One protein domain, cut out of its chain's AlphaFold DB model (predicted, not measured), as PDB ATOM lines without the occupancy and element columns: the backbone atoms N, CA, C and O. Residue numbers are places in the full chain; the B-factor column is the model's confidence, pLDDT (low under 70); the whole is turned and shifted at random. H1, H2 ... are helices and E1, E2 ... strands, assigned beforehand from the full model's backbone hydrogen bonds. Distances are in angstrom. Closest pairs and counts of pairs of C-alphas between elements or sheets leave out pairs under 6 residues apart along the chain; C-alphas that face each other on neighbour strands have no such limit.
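What this domain is: This is residues 35 to 131 and 142 to 160 of the 192 residues of an uncharacterized protein of Thioclava electrotropha (UniProt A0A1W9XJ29). A twisted sheet of four strands has H1 and H2 over one face, two layers, and the helical tail H3 reaches away past one end of the strands. H4 grazes the sheet; residues 142 to 147 stick out. The printed part has 116 residues, with named elements E1 H1 E2 H2 E3 E4 H3 H4; the sheet's order is E1 E4 E2 E3, mixed, and the class is mixed. It is flat, 55 by 33 by 18 A, and only just compact, close to loose, with a radius of gyration of the C-alphas of 16.1 A.

How they stand to each other: Edge strand E1, residues 35 to 43, is antiparallel to E4, residues 120 to 130; N 40 and O 123 are 2.8 A apart. H1, residues 54 to 67, is over E1 and E4 at a height over the sheet of 9.3 A; its closest C-alphas to E1 are Glu 56 and Tyr 42, 6.7 A. E2, residues 74 to 79, is antiparallel to E4, with N 76 and O 124 at 2.8 A. E1, H1, E2 form a split strand-helix-strand unit, with E4 between its strands. H2, residues 85 to 99, is on the same face as H1, over E2 and E3, residues 105 to 110; its closest C-alphas to E3 are Ser 92 and Val 108, 7.0 A. E2, H2, E3 form a strand-helix-strand unit of parallel neighbours, with N 77 and O 107 at 2.9 A; both crossovers are right-handed. H1, with residues 57 to 61 alone, and H2, with 98 to 99 alone, only just touch, with 3 pairs of C-alphas within 8 A, the closest Ser 61 and Ile 99, 7.2 A. H3, residues 144 to 154, is not on the sheet; H4, residues 157 to 160, only grazes it. Every O i to N i+4 pair is within hydrogen-bond range in H1, H2 and H3; H4 is too short for one.

Where its parts are: E1 begins at C-alpha 35 (97.998, 149.400, 142.751) and H4 ends at C-alpha 160 (92.317, 147.686, 135.071). First to last C-alpha, E4 spans 31.5 A, E1 25.6 A, H2 21.2 A and H1 20.1 A.

The domain as a whole: Residues 132 to 141 are not printed; C-alphas 131 and 142 are 18.4 A apart. Of the links printed whole, none is long. The pLDDT is under 70 in residues 35 to 36, 128 to 131 and 142 to 160.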
ATOM      1  N   GLU A  35      97.168 150.213 143.629       63.19
ATOM      2  CA  GLU A  35      97.998 149.400 142.751       63.19
ATOM      3  C   GLU A  35      99.489 149.541 143.063       63.19
ATOM      4  O   GLU A  35     100.041 150.639 143.134       63.19
ATOM      5  N   ALA A  36     100.181 148.405 143.155       65.12
ATOM      6  CA  ALA A  36     101.631 148.368 143.009       65.12
ATOM      7  C   ALA A  36     101.968 147.887 141.597       65.12
ATOM      8  O   ALA A  36     101.601 146.776 141.204       65.12
ATOM      9  N   THR A  37     102.681 148.719 140.832       76.12
ATOM     10  CA  THR A  37     103.118 148.369 139.477       76.12
ATOM     11  C   THR A  37     104.635 148.378 139.349       76.12
ATOM     12  O   THR A  37     105.326 149.276 139.823       76.12
ATOM     13  N   GLN A  38     105.165 147.359 138.676       82.88
ATOM     14  CA  GLN A  38     106.566 147.289 138.261       82.88
ATOM     15  C   GLN A  38     106.618 147.128 136.747       82.88
ATOM     16  O   GLN A  38     105.840 146.365 136.173       82.88
ATOM     17  N   VAL A  39     107.528 147.838 136.078       87.31
ATOM     18  CA  VAL A  39     107.570 147.903 134.611       87.31
ATOM     19  C   VAL A  39     108.967 147.583 134.090       87.31
ATOM     20  O   VAL A  39     109.968 148.098 134.585       87.31
ATOM     21  N   HIS A  40     109.029 146.766 133.042       88.75
ATOM     22  CA  HIS A  40     110.251 146.444 132.319       88.75
ATOM     23  C   HIS A  40     110.021 146.529 130.813       88.75
ATOM     24  O   HIS A  40     109.095 145.925 130.279       88.75
ATOM     25  N   SER A  41     110.876 147.269 130.111       91.75
ATOM     26  CA  SER A  41     110.884 147.274 128.647       91.75
ATOM     27  C   SER A  41     111.740 146.127 128.130       91.75
ATOM     28  O   SER A  41     112.805 145.875 128.687       91.75
ATOM     29  N   TYR A  42     111.302 145.489 127.048       93.19
ATOM     30  CA  TYR A  42     112.074 144.465 126.352       93.19
ATOM     31  C   TYR A  42     112.056 144.677 124.839       93.19
ATOM     32  O   TYR A  42     111.293 145.495 124.323       93.19
ATOM     33  N   ALA A  43     112.896 143.937 124.114       94.56
ATOM     34  CA  ALA A  43     112.940 144.007 122.659       94.56
ATOM     35  C   ALA A  43     113.073 142.637 121.980       94.56
ATOM     36  O   ALA A  43     113.833 141.767 122.416       94.56
ATOM     37  N   PHE A  44     112.375 142.477 120.857       96.25
ATOM     38  CA  PHE A  44     112.713 141.479 119.848       96.25
ATOM     39  C   PHE A  44     114.025 141.861 119.154       96.25
ATOM     40  O   PHE A  44     114.393 143.034 119.113       96.25
ATOM     41  N   VAL A  45     114.723 140.871 118.593       96.50
ATOM     42  CA  VAL A  45     116.020 141.058 117.915       96.50
ATOM     43  C   VAL A  45     115.933 142.110 116.807       96.50
ATOM     44  O   VAL A  45     116.868 142.880 116.625       96.50
ATOM     45  N   ASP A  46     114.806 142.152 116.095       94.25
ATOM     46  CA  ASP A  46     114.520 143.139 115.059       94.25
ATOM     47  C   ASP A  46     112.998 143.345 114.901       94.25
ATOM     48  O   ASP A  46     112.185 142.565 115.411       94.25
ATOM     49  N   ARG A  47     112.599 144.388 114.168       91.75
ATOM     50  CA  ARG A  47     111.214 144.792 113.889       91.75
ATOM     51  C   ARG A  47     110.378 143.716 113.197       91.75
ATOM     52  O   ARG A  47     109.180 143.647 113.458       91.75
ATOM     53  N   CYS A  48     110.983 142.858 112.376       94.38
ATOM     54  CA  CYS A  48     110.298 141.718 111.754       94.38
ATOM     55  C   CYS A  48     110.590 140.375 112.440       94.38
ATOM     56  O   CYS A  48     110.123 139.339 111.975       94.38
ATOM     57  N   SER A  49     111.362 140.366 113.530       95.56
ATOM     58  CA  SER A  49     111.712 139.137 114.241       95.56
ATOM     59  C   SER A  49     110.692 138.808 115.326       95.56
ATOM     60  O   SER A  49     110.176 139.699 116.007       95.56
ATOM     61  N   ALA A  50     110.452 137.514 115.522       96.25
ATOM     62  CA  ALA A  50     109.734 136.988 116.677       96.25
ATOM     63  C   ALA A  50     110.663 136.513 117.804       96.25
ATOM     64  O   ALA A  50     110.197 136.137 118.872       96.25
ATOM     65  N   SER A  51     111.980 136.541 117.603       96.81
ATOM     66  CA  SER A  51     112.942 136.084 118.603       96.81
ATOM     67  C   SER A  51     113.347 137.210 119.548       96.81
ATOM     68  O   SER A  51     113.567 138.342 119.125       96.81
ATOM     69  N   ILE A  52     113.515 136.882 120.827       96.62
ATOM     70  CA  ILE A  52     114.124 137.755 121.836       96.62
ATOM     71  C   ILE A  52     115.557 137.264 122.060       96.62
ATOM     72  O   ILE A  52     115.780 136.061 122.206       96.62
ATOM     73  N   GLY A  53     116.547 138.159 122.066       96.44
ATOM     74  CA  GLY A  53     117.948 137.772 122.265       96.44
ATOM     75  C   GLY A  53     118.190 137.153 123.649       96.44
ATOM     76  O   GLY A  53     117.560 137.551 124.624       96.44
ATOM     77  N   LYS A  54     119.137 136.212 123.782       96.44
ATOM     78  CA  LYS A  54     119.396 135.495 125.054       96.44
ATOM     79  C   LYS A  54     119.666 136.425 126.246       96.44
ATOM     80  O   LYS A  54     119.217 136.158 127.357       96.44
ATOM     81  N   ALA A  55     120.395 137.520 126.023       95.81
ATOM     82  CA  ALA A  55     120.667 138.511 127.064       95.81
ATOM     83  C   ALA A  55     119.381 139.195 127.554       95.81
ATOM     84  O   ALA A  55     119.214 139.405 128.754       95.81
ATOM     85  N   GLU A  56     118.467 139.488 126.631       95.44
ATOM     86  CA  GLU A  56     117.175 140.102 126.917       95.44
ATOM     87  C   GLU A  56     116.236 139.123 127.626       95.44
ATOM     88  O   GLU A  56     115.674 139.462 128.661       95.44
ATOM     89  N   GLN A  57     116.178 137.865 127.172       96.50
ATOM     90  CA  GLN A  57     115.451 136.799 127.873       96.50
ATOM     91  C   GLN A  57     115.911 136.673 129.332       96.50
ATOM     92  O   GLN A  57     115.096 136.604 130.250       96.50
ATOM     93  N   LYS A  58     117.231 136.710 129.566       96.31
ATOM     94  CA  LYS A  58     117.810 136.653 130.915       96.31
ATOM     95  C   LYS A  58     117.444 137.877 131.758       96.31
ATOM     96  O   LYS A  58     117.239 137.736 132.963       96.31
ATOM     97  N   ARG A  59     117.394 139.076 131.166       95.50
ATOM     98  CA  ARG A  59     116.963 140.303 131.859       95.50
ATOM     99  C   ARG A  59     115.495 140.221 132.260       95.50
ATOM    100  O   ARG A  59     115.207 140.426 133.437       95.50
ATOM    101  N   LEU A  60     114.626 139.832 131.329       94.81
ATOM    102  CA  LEU A  60     113.195 139.695 131.574       94.81
ATOM    103  C   LEU A  60     112.901 138.629 132.637       94.81
ATOM    104  O   LEU A  60     112.201 138.911 133.604       94.81
ATOM    105  N   SER A  61     113.502 137.442 132.526       94.19
ATOM    106  CA  SER A  61     113.335 136.373 133.522       94.19
ATOM    107  C   SER A  61     113.771 136.825 134.920       94.19
ATOM    108  O   SER A  61     113.038 136.659 135.889       94.19
ATOM    109  N   ARG A  62     114.929 137.485 135.043       94.81
ATOM    110  CA  ARG A  62     115.386 138.032 136.331       94.81
ATOM    111  C   ARG A  62     114.465 139.119 136.881       94.81
ATOM    112  O   ARG A  62     114.354 139.244 138.096       94.81
ATOM    113  N   PHE A  63     113.890 139.951 136.016       93.69
ATOM    114  CA  PHE A  63     112.915 140.957 136.421       93.69
ATOM    115  C   PHE A  63     111.665 140.288 137.003       93.69
ATOM    116  O   PHE A  63     111.269 140.647 138.105       93.69
ATOM    117  N   LEU A  64     111.122 139.277 136.324       93.44
ATOM    118  CA  LEU A  64     109.949 138.534 136.784       93.44
ATOM    119  C   LEU A  64     110.220 137.793 138.098       93.44
ATOM    120  O   LEU A  64     109.489 137.980 139.059       93.44
ATOM    121  N   VAL A  65     111.324 137.045 138.195       92.88
ATOM    122  CA  VAL A  65     111.684 136.288 139.412       92.88
ATOM    123  C   VAL A  65     111.829 137.181 140.646       92.88
ATOM    124  O   VAL A  65     111.521 136.751 141.751       92.88
ATOM    125  N   ARG A  66     112.327 138.413 140.487       91.31
ATOM    126  CA  ARG A  66     112.535 139.320 141.626       91.31
ATOM    127  C   ARG A  66     111.285 140.063 142.069       91.31
ATOM    128  O   ARG A  66     111.251 140.496 143.212       91.31
ATOM    129  N   ASN A  67     110.341 140.288 141.160       88.69
ATOM    130  CA  ASN A  67     109.267 141.253 141.385       88.69
ATOM    131  C   ASN A  67     107.867 140.646 141.306       88.69
ATOM    132  O   ASN A  67     106.939 141.305 141.748       88.69
ATOM    133  N   ALA A  68     107.707 139.455 140.723       89.06
ATOM    134  CA  ALA A  68     106.404 138.843 140.514       89.06
ATOM    135  C   ALA A  68     106.122 137.755 141.555       89.06
ATOM    136  O   ALA A  68     106.943 136.859 141.775       89.06
ATOM    137  N   HIS A  69     104.938 137.805 142.154       86.00
ATOM    138  CA  HIS A  69     104.409 136.814 143.072       86.00
ATOM    139  C   HIS A  69     103.294 135.998 142.386       86.00
ATOM    140  O   HIS A  69     102.218 136.541 142.119       86.00
ATOM    141  N   PRO A  70     103.482 134.686 142.139       85.19
ATOM    142  CA  PRO A  70     102.595 133.903 141.268       85.19
ATOM    143  C   PRO A  70     101.118 133.869 141.676       85.19
ATOM    144  O   PRO A  70     100.240 133.774 140.829       85.19
ATOM    145  N   GLU A  71     100.834 133.947 142.975       81.75
ATOM    146  CA  GLU A  71      99.463 133.878 143.501       81.75
ATOM    147  C   GLU A  71      98.739 135.231 143.537       81.75
ATOM    148  O   GLU A  71      97.534 135.279 143.760       81.75
ATOM    149  N   LYS A  72      99.476 136.333 143.386       80.25
ATOM    150  CA  LYS A  72      98.989 137.686 143.690       80.25
ATOM    151  C   LYS A  72      99.040 138.629 142.501       80.25
ATOM    152  O   LYS A  72      98.301 139.615 142.479       80.25
ATOM    153  N   ASP A  73      99.906 138.329 141.543       83.19
ATOM    154  CA  ASP A  73     100.246 139.262 140.489       83.19
ATOM    155  C   ASP A  73      99.683 138.817 139.147       83.19
ATOM    156  O   ASP A  73      99.605 137.633 138.805       83.19
ATOM    157  N   VAL A  74      99.343 139.817 138.343       84.88
ATOM    158  CA  VAL A  74      99.037 139.655 136.929       84.88
ATOM    159  C   VAL A  74     100.204 140.223 136.138       84.88
ATOM    160  O   VAL A  74     100.617 141.370 136.333       84.88
ATOM    161  N   VAL A  75     100.730 139.419 135.218       89.06
ATOM    162  CA  VAL A  75     101.809 139.824 134.319       89.06
ATOM    163  C   VAL A  75     101.207 140.195 132.977       89.06
ATOM    164  O   VAL A  75     100.552 139.386 132.325       89.06
ATOM    165  N   ILE A  76     101.437 141.426 132.539       89.06
ATOM    166  CA  ILE A  76     100.829 141.983 131.333       89.06
ATOM    167  C   ILE A  76     101.934 142.359 130.366       89.06
ATOM    168  O   ILE A  76     102.753 143.228 130.656       89.06
ATOM    169  N   ALA A  77     101.957 141.701 129.212       91.19
ATOM    170  CA  ALA A  77     102.982 141.891 128.196       91.19
ATOM    171  C   ALA A  77     102.376 142.475 126.915       91.19
ATOM    172  O   ALA A  77     101.510 141.850 126.298       91.19
ATOM    173  N   SER A  78     102.842 143.653 126.491       91.94
ATOM    174  CA  SER A  78     102.466 144.236 125.201       91.94
ATOM    175  C   SER A  78     103.332 143.688 124.075       91.94
ATOM    176  O   SER A  78     104.556 143.760 124.131       91.94
ATOM    177  N   ILE A  79     102.707 143.181 123.013       93.25
ATOM    178  CA  ILE A  79     103.421 142.760 121.807       93.25
ATOM    179  C   ILE A  79     103.441 143.924 120.813       93.25
ATOM    180  O   ILE A  79     102.378 144.292 120.314       93.25
ATOM    181  N   PRO A  80     104.612 144.476 120.456       92.81
ATOM    182  CA  PRO A  80     104.709 145.401 119.336       92.81
ATOM    183  C   PRO A  80     104.313 144.729 118.025       92.81
ATOM    184  O   PRO A  80     104.636 143.558 117.791       92.81
ATOM    185  N   ARG A  81     103.727 145.516 117.124       92.62
ATOM    186  CA  ARG A  81     103.347 145.050 115.794       92.62
ATOM    187  C   ARG A  81     104.563 144.564 115.014       92.62
ATOM    188  O   ARG A  81     105.578 145.257 114.920       92.62
ATOM    189  N   GLY A  82     104.462 143.363 114.469       92.25
ATOM    190  CA  GLY A  82     105.396 142.771 113.530       92.25
ATOM    191  C   GLY A  82     105.084 143.156 112.087       92.25
ATOM    192  O   GLY A  82     104.127 143.859 111.766       92.25
ATOM    193  N   CYS A  83     105.930 142.684 111.179       93.88
ATOM    194  CA  CYS A  83     105.807 143.010 109.759       93.88
ATOM    195  C   CYS A  83     104.636 142.288 109.074       93.88
ATOM    196  O   CYS A  83     104.210 142.693 107.997       93.88
ATOM    197  N   ASN A  84     104.113 141.219 109.685       94.25
ATOM    198  CA  ASN A  84     102.958 140.468 109.205       94.25
ATOM    199  C   ASN A  84     102.324 139.642 110.344       94.25
ATOM    200  O   ASN A  84     102.943 139.408 111.385       94.25
ATOM    201  N   ALA A  85     101.118 139.122 110.098       93.38
ATOM    202  CA  ALA A  85     100.355 138.342 111.076       93.38
ATOM    203  C   ALA A  85     101.051 137.041 111.523       93.38
ATOM    204  O   ALA A  85     100.791 136.527 112.613       93.38
ATOM    205  N   GLN A  86     101.934 136.470 110.696       95.81
ATOM    206  CA  GLN A  86     102.717 135.301 111.095       95.81
ATOM    207  C   GLN A  86     103.728 135.672 112.184       95.81
ATOM    208  O   GLN A  86     103.790 134.978 113.199       95.81
ATOM    209  N   VAL A  87     104.459 136.774 112.007       95.56
ATOM    210  CA  VAL A  87     105.394 137.299 113.010       95.56
ATOM    211  C   VAL A  87     104.651 137.659 114.295       95.56
ATOM    212  O   VAL A  87     105.111 137.286 115.368       95.56
ATOM    213  N   ASP A  88     103.476 138.287 114.213       94.12
ATOM    214  CA  ASP A  88     102.677 138.643 115.398       94.12
ATOM    215  C   ASP A  88     102.288 137.417 116.233       94.12
ATOM    216  O   ASP A  88     102.471 137.389 117.456       94.12
ATOM    217  N   ARG A  89     101.818 136.350 115.572       95.62
ATOM    218  CA  ARG A  89     101.509 135.078 116.243       95.62
ATOM    219  C   ARG A  89     102.747 134.461 116.881       95.62
ATOM    220  O   ARG A  89     102.679 133.994 118.018       95.62
ATOM    221  N   GLN A  90     103.878 134.479 116.179       96.88
ATOM    222  CA  GLN A  90     105.134 133.948 116.704       96.88
ATOM    223  C   GLN A  90     105.636 134.758 117.904       96.88
ATOM    224  O   GLN A  90     106.026 134.160 118.898       96.88
ATOM    225  N   ARG A  91     105.551 136.093 117.874       96.31
ATOM    226  CA  ARG A  91     105.888 136.968 119.012       96.31
ATOM    227  C   ARG A  91     105.051 136.650 120.241       96.31
ATOM    228  O   ARG A  91     105.581 136.550 121.347       96.31
ATOM    229  N   SER A  92     103.753 136.445 120.031       95.00
ATOM    230  CA  SER A  92     102.830 136.032 121.082       95.00
ATOM    231  C   SER A  92     103.221 134.680 121.683       95.00
ATOM    232  O   SER A  92     103.290 134.549 122.903       95.00
ATOM    233  N   ALA A  93     103.552 133.695 120.843       95.56
ATOM    234  CA  ALA A  93     104.035 132.394 121.298       95.56
ATOM    235  C   ALA A  93     105.378 132.498 122.044       95.56
ATOM    236  O   ALA A  93     105.538 131.897 123.099       95.56
ATOM    237  N   THR A  94     106.326 133.298 121.547       95.69
ATOM    238  CA  THR A  94     107.629 133.505 122.193       95.69
ATOM    239  C   THR A  94     107.483 134.084 123.594       95.69
ATOM    240  O   THR A  94     108.141 133.595 124.507       95.69
ATOM    241  N   LEU A  95     106.612 135.075 123.797       93.81
ATOM    242  CA  LEU A  95     106.372 135.629 125.132       93.81
ATOM    243  C   LEU A  95     105.680 134.641 126.059       93.81
ATOM    244  O   LEU A  95     106.112 134.503 127.197       93.81
ATOM    245  N   ARG A  96     104.654 133.927 125.579       94.06
ATOM    246  CA  ARG A  96     103.995 132.889 126.384       94.06
ATOM    247  C   ARG A  96     104.979 131.810 126.819       94.06
ATOM    248  O   ARG A  96     104.981 131.438 127.979       94.06
ATOM    249  N   ASN A  97     105.861 131.375 125.924       92.94
ATOM    250  CA  ASN A  97     106.870 130.369 126.247       92.94
ATOM    251  C   ASN A  97     107.946 130.894 127.206       92.94
ATOM    252  O   ASN A  97     108.495 130.125 127.986       92.94
ATOM    253  N   LEU A  98     108.285 132.183 127.122       91.75
ATOM    254  CA  LEU A  98     109.338 132.787 127.937       91.75
ATOM    255  C   LEU A  98     108.864 133.151 129.348       91.75
ATOM    256  O   LEU A  98     109.632 133.014 130.295       91.75
ATOM    257  N   ILE A  99     107.643 133.668 129.467       91.00
ATOM    258  CA  ILE A  99     107.074 134.138 130.734       91.00
ATOM    259  C   ILE A  99     106.312 133.003 131.426       91.00
ATOM    260  O   ILE A  99     106.444 132.834 132.634       91.00
ATOM    261  N   GLY A 100     105.557 132.216 130.655       85.38
ATOM    262  CA  GLY A 100     104.675 131.175 131.172       85.38
ATOM    263  C   GLY A 100     103.648 131.712 132.169       85.38
ATOM    264  O   GLY A 100     103.410 132.916 132.251       85.38
ATOM    265  N   ASP A 101     103.091 130.798 132.958       76.12
ATOM    266  CA  ASP A 101     102.203 131.115 134.085       76.12
ATOM    267  C   ASP A 101     102.942 131.025 135.437       76.12
ATOM    268  O   ASP A 101     102.349 131.110 136.508       76.12
ATOM    269  N   THR A 102     104.271 130.852 135.418       77.94
ATOM    270  CA  THR A 102     105.089 130.632 136.627       77.94
ATOM    271  C   THR A 102     105.306 131.889 137.461       77.94
ATOM    272  O   THR A 102     105.837 131.805 138.564       77.94
ATOM    273  N   HIS A 103     104.943 133.054 136.930       81.38
ATOM    274  CA  HIS A 103     105.150 134.364 137.548       81.38
ATOM    275  C   HIS A 103     103.832 135.099 137.814       81.38
ATOM    276  O   HIS A 103     103.848 136.295 138.074       81.38
ATOM    277  N   GLY A 104     102.704 134.390 137.737       81.81
ATOM    278  CA  GLY A 104     101.364 134.960 137.838       81.81
ATOM    279  C   GLY A 104     100.568 134.751 136.561       81.81
ATOM    280  O   GLY A 104     101.078 134.223 135.570       81.81
ATOM    281  N   ALA A 105      99.305 135.174 136.578       84.75
ATOM    282  CA  ALA A 105      98.443 135.058 135.409       84.75
ATOM    283  C   ALA A 105      98.983 135.939 134.271       84.75
ATOM    284  O   ALA A 105      99.067 137.163 134.407       84.75
ATOM    285  N   LEU A 106      99.338 135.327 133.139       88.31
ATOM    286  CA  LEU A 106      99.879 136.044 131.990       88.31
ATOM    287  C   LEU A 106      98.766 136.540 131.059       88.31
ATOM    288  O   LEU A 106      98.053 135.762 130.423       88.31
ATOM    289  N   ARG A 107      98.689 137.860 130.874       87.88
ATOM    290  CA  ARG A 107      97.885 138.504 129.832       87.88
ATOM    291  C   ARG A 107      98.797 139.062 128.747       87.88
ATOM    292  O   ARG A 107      99.594 139.971 128.965       87.88
ATOM    293  N   VAL A 108      98.654 138.527 127.542       88.81
ATOM    294  CA  VAL A 108      99.396 138.995 126.370       88.81
ATOM    295  C   VAL A 108      98.496 139.891 125.534       88.81
ATOM    296  O   VAL A 108      97.414 139.467 125.131       88.81
ATOM    297  N   MET A 109      98.945 141.112 125.255       86.88
ATOM    298  CA  MET A 109      98.160 142.115 124.541       86.88
ATOM    299  C   MET A 109      98.809 142.450 123.197       86.88
ATOM    300  O   MET A 109      99.869 143.079 123.177       86.88
ATOM    301  N   PRO A 110      98.225 141.995 122.074       85.69
ATOM    302  CA  PRO A 110      98.724 142.335 120.752       85.69
ATOM    303  C   PRO A 110      98.500 143.817 120.443       85.69
ATOM    304  O   PRO A 110      97.536 144.416 120.910       85.69
ATOM    305  N   SER A 111      99.396 144.388 119.643       84.81
ATOM    306  CA  SER A 111      99.234 145.709 119.034       84.81
ATOM    307  C   SER A 111      98.027 145.778 118.100       84.81
ATOM    308  O   SER A 111      97.651 144.771 117.489       84.81
ATOM    309  N   ASP A 112      97.525 146.987 117.874       85.19
ATOM    310  CA  ASP A 112      96.450 147.236 116.925       85.19
ATOM    311  C   ASP A 112      96.923 147.195 115.468       85.19
ATOM    312  O   ASP A 112      98.086 147.431 115.118       85.19
ATOM    313  N   ALA A 113      95.960 146.999 114.564       79.38
ATOM    314  CA  ALA A 113      96.205 147.050 113.128       79.38
ATOM    315  C   ALA A 113      96.695 148.434 112.633       79.38
ATOM    316  O   ALA A 113      97.204 148.535 111.516       79.38
ATOM    317  N   SER A 114      96.554 149.486 113.444       84.31
ATOM    318  CA  SER A 114      97.002 150.847 113.119       84.31
ATOM    319  C   SER A 114      98.382 151.204 113.682       84.31
ATOM    320  O   SER A 114      98.934 152.245 113.318       84.31
ATOM    321  N   ASP A 115      98.943 150.356 114.548       82.88
ATOM    322  CA  ASP A 115     100.217 150.632 115.204       82.88
ATOM    323  C   ASP A 115     101.392 150.510 114.223       82.88
ATOM    324  O   ASP A 115     101.376 149.664 113.319       82.88
ATOM    325  N   PRO A 116     102.449 151.323 114.381       88.81
ATOM    326  CA  PRO A 116     103.654 151.164 113.589       88.81
ATOM    327  C   PRO A 116     104.356 149.848 113.935       88.81
ATOM    328  O   PRO A 116     104.361 149.391 115.079       88.81
ATOM    329  N   VAL A 117     105.015 149.262 112.935       92.56
ATOM    330  CA  VAL A 117     105.869 148.092 113.146       92.56
ATOM    331  C   VAL A 117     107.026 148.462 114.076       92.56
ATOM    332  O   VAL A 117     107.754 149.427 113.830       92.56
ATOM    333  N   GLY A 118     107.229 147.660 115.119       92.12
ATOM    334  CA  GLY A 118     108.238 147.900 116.144       92.12
ATOM    335  C   GLY A 118     108.894 146.623 116.654       92.12
ATOM    336  O   GLY A 118     108.504 145.507 116.312       92.12
ATOM    337  N   SER A 119     109.919 146.794 117.482       93.38
ATOM    338  CA  SER A 119     110.636 145.707 118.163       93.38
ATOM    339  C   SER A 119     110.482 145.751 119.683       93.38
ATOM    340  O   SER A 119     110.742 144.742 120.331       93.38
ATOM    341  N   HIS A 120     110.053 146.879 120.255       93.31
ATOM    342  CA  HIS A 120     110.021 147.100 121.699       93.31
ATOM    343  C   HIS A 120     108.639 146.837 122.289       93.31
ATOM    344  O   HIS A 120     107.645 147.366 121.798       93.31
ATOM    345  N   GLY A 121     108.597 146.039 123.348       90.62
ATOM    346  CA  GLY A 121     107.407 145.800 124.155       90.62
ATOM    347  C   GLY A 121     107.656 146.154 125.613       90.62
ATOM    348  O   GLY A 121     108.774 146.486 126.017       90.62
ATOM    349  N   ILE A 122     106.601 146.077 126.411       91.19
ATOM    350  CA  ILE A 122     106.646 146.338 127.847       91.19
ATOM    351  C   ILE A 122     106.014 145.156 128.570       91.19
ATOM    352  O   ILE A 122     104.968 144.656 128.163       91.19
ATOM    353  N   VAL A 123     106.644 144.733 129.660       89.69
ATOM    354  CA  VAL A 123     106.053 143.848 130.658       89.69
ATOM    355  C   VAL A 123     105.769 144.659 131.911       89.69
ATOM    356  O   VAL A 123     106.657 145.323 132.446       89.69
ATOM    357  N   ARG A 124     104.522 144.608 132.370       89.12
ATOM    358  CA  ARG A 124     104.062 145.193 133.627       89.12
ATOM    359  C   ARG A 124     103.645 144.069 134.567       89.12
ATOM    360  O   ARG A 124     102.913 143.174 134.157       89.12
ATOM    361  N   ILE A 125     104.110 144.129 135.804       86.50
ATOM    362  CA  ILE A 125     103.601 143.321 136.911       86.50
ATOM    363  C   ILE A 125     102.650 144.222 137.680       86.50
ATOM    364  O   ILE A 125     103.007 145.360 137.996       86.50
ATOM    365  N   ALA A 126     101.446 143.728 137.914       82.75
ATOM    366  CA  ALA A 126     100.386 144.449 138.584       82.75
ATOM    367  C   ALA A 126      99.840 143.627 139.749       82.75
ATOM    368  O   ALA A 126      99.484 142.462 139.567       82.75
ATOM    369  N   HIS A 127      99.726 144.273 140.906       76.62
ATOM    370  CA  HIS A 127      99.098 143.730 142.102       76.62
ATOM    371  C   HIS A 127      98.066 144.726 142.636       76.62
ATOM    372  O   HIS A 127      98.390 145.903 142.820       76.62
ATOM    373  N   ILE A 128      96.844 144.256 142.893       65.88
ATOM    374  CA  ILE A 128      95.827 145.030 143.610       65.88
ATOM    375  C   ILE A 128      95.968 144.705 145.092       65.88
ATOM    376  O   ILE A 128      95.778 143.562 145.501       65.88
ATOM    377  N   ILE A 129      96.311 145.719 145.884       60.50
ATOM    378  CA  ILE A 129      96.568 145.577 147.323       60.50
ATOM    379  C   ILE A 129      95.246 145.490 148.098       60.50
ATOM    380  O   ILE A 129      95.162 144.810 149.120       60.50
ATOM    381  N   GLY A 130      94.189 146.116 147.582       52.72
ATOM    382  CA  GLY A 130      92.842 145.988 148.116       52.72
ATOM    383  C   GLY A 130      91.878 146.990 147.498       52.72
ATOM    384  O   GLY A 130      92.274 148.031 146.979       52.72
ATOM    385  N   ILE A 131      90.592 146.655 147.566       53.16
ATOM    386  CA  ILE A 131      89.489 147.585 147.336       53.16
ATOM    387  C   ILE A 131      88.571 147.414 148.531       53.16
ATOM    388  O   ILE A 131      87.872 146.405 148.643       53.16
ATOM    389  N   SER A 142      70.444 150.311 150.673       54.75
ATOM    390  CA  SER A 142      71.683 150.955 150.224       54.75
ATOM    391  C   SER A 142      72.291 150.185 149.045       54.75
ATOM    392  O   SER A 142      72.238 148.954 148.988       54.75
ATOM    393  N   ASN A 143      72.923 150.897 148.110       58.03
ATOM    394  CA  ASN A 143      73.613 150.323 146.947       58.03
ATOM    395  C   ASN A 143      74.885 149.530 147.322       58.03
ATOM    396  O   ASN A 143      75.750 149.311 146.482       58.03
ATOM    397  N   CYS A 144      75.025 149.066 148.564       58.25
ATOM    398  CA  CYS A 144      76.197 148.346 149.048       58.25
ATOM    399  C   CYS A 144      76.442 147.009 148.349       58.25
ATOM    400  O   CYS A 144      77.592 146.623 148.159       58.25
ATOM    401  N   ALA A 145      75.385 146.314 147.922       60.72
ATOM    402  CA  ALA A 145      75.536 145.131 147.076       60.72
ATOM    403  C   ALA A 145      76.144 145.503 145.709       60.72
ATOM    404  O   ALA A 145      77.016 144.802 145.205       60.72
ATOM    405  N   VAL A 146      75.740 146.646 145.144       61.69
ATOM    406  CA  VAL A 146      76.287 147.179 143.888       61.69
ATOM    407  C   VAL A 146      77.737 147.629 144.077       61.69
ATOM    408  O   VAL A 146      78.581 147.269 143.267       61.69
ATOM    409  N   ALA A 147      78.052 148.340 145.163       59.72
ATOM    410  CA  ALA A 147      79.414 148.764 145.492       59.72
ATOM    411  C   ALA A 147      80.343 147.569 145.759       59.72
ATOM    412  O   ALA A 147      81.477 147.561 145.294       59.72
ATOM    413  N   GLY A 148      79.852 146.526 146.438       57.66
ATOM    414  CA  GLY A 148      80.579 145.272 146.644       57.66
ATOM    415  C   GLY A 148      80.835 144.511 145.343       57.66
ATOM    416  O   GLY A 148      81.952 144.051 145.121       57.66
ATOM    417  N   ASN A 149      79.842 144.432 144.455       58.38
ATOM    418  CA  ASN A 149      80.013 143.826 143.132       58.38
ATOM    419  C   ASN A 149      80.977 144.635 142.257       58.38
ATOM    420  O   ASN A 149      81.819 144.059 141.579       58.38
ATOM    421  N   LEU A 150      80.898 145.967 142.298       64.00
ATOM    422  CA  LEU A 150      81.805 146.842 141.564       64.00
ATOM    423  C   LEU A 150      83.238 146.736 142.102       64.00
ATOM    424  O   LEU A 150      84.174 146.633 141.318       64.00
ATOM    425  N   ALA A 151      83.417 146.684 143.423       60.47
ATOM    426  CA  ALA A 151      84.715 146.429 144.034       60.47
ATOM    427  C   ALA A 151      85.266 145.060 143.624       60.47
ATOM    428  O   ALA A 151      86.433 144.963 143.269       60.47
ATOM    429  N   ALA A 152      84.424 144.023 143.572       60.31
ATOM    430  CA  ALA A 152      84.826 142.713 143.068       60.31
ATOM    431  C   ALA A 152      85.253 142.767 141.588       60.31
ATOM    432  O   ALA A 152      86.264 142.171 141.230       60.31
ATOM    433  N   MET A 153      84.550 143.528 140.742       59.78
ATOM    434  CA  MET A 153      84.935 143.721 139.336       59.78
ATOM    435  C   MET A 153      86.258 144.483 139.179       59.78
ATOM    436  O   MET A 153      87.083 144.110 138.357       59.78
ATOM    437  N   ILE A 154      86.488 145.531 139.973       61.28
ATOM    438  CA  ILE A 154      87.735 146.314 139.930       61.28
ATOM    439  C   ILE A 154      88.892 145.529 140.570       61.28
ATOM    440  O   ILE A 154      90.041 145.750 140.213       61.28
ATOM    441  N   SER A 155      88.610 144.576 141.465       59.06
ATOM    442  CA  SER A 155      89.635 143.780 142.157       59.06
ATOM    443  C   SER A 155      90.373 142.786 141.263       59.06
ATOM    444  O   SER A 155      91.355 142.200 141.712       59.06
ATOM    445  N   ASP A 156      89.940 142.605 140.009       58.94
ATOM    446  CA  ASP A 156      90.696 141.856 139.013       58.94
ATOM    447  C   ASP A 156      91.676 142.790 138.276       58.94
ATOM    448  O   ASP A 156      91.263 143.606 137.443       58.94
ATOM    449  N   PRO A 157      93.000 142.665 138.500       55.62
ATOM    450  CA  PRO A 157      93.984 143.526 137.847       55.62
ATOM    451  C   PRO A 157      93.938 143.387 136.321       55.62
ATOM    452  O   PRO A 157      94.303 144.309 135.589       55.62
ATOM    453  N   ARG A 158      93.459 142.251 135.801       55.19
ATOM    454  CA  ARG A 158      93.347 142.032 134.356       55.19
ATOM    455  C   ARG A 158      92.430 143.055 133.695       55.19
ATOM    456  O   ARG A 158      92.654 143.328 132.516       55.19
ATOM    457  N   ASP A 159      91.458 143.605 134.414       55.56
ATOM    458  CA  ASP A 159      90.458 144.525 133.871       55.56
ATOM    459  C   ASP A 159      90.868 146.000 133.990       55.56
ATOM    460  O   ASP A 159      90.390 146.835 133.222       55.56
ATOM    461  N   LEU A 160      91.814 146.320 134.879       56.94
ATOM    462  CA  LEU A 160      92.317 147.686 135.071       56.94
ATOM    463  C   LEU A 160      93.515 148.022 134.186       56.94
ATOM    464  O   LEU A 160      93.679 149.158 133.736       56.94
TER     465      LEU A 160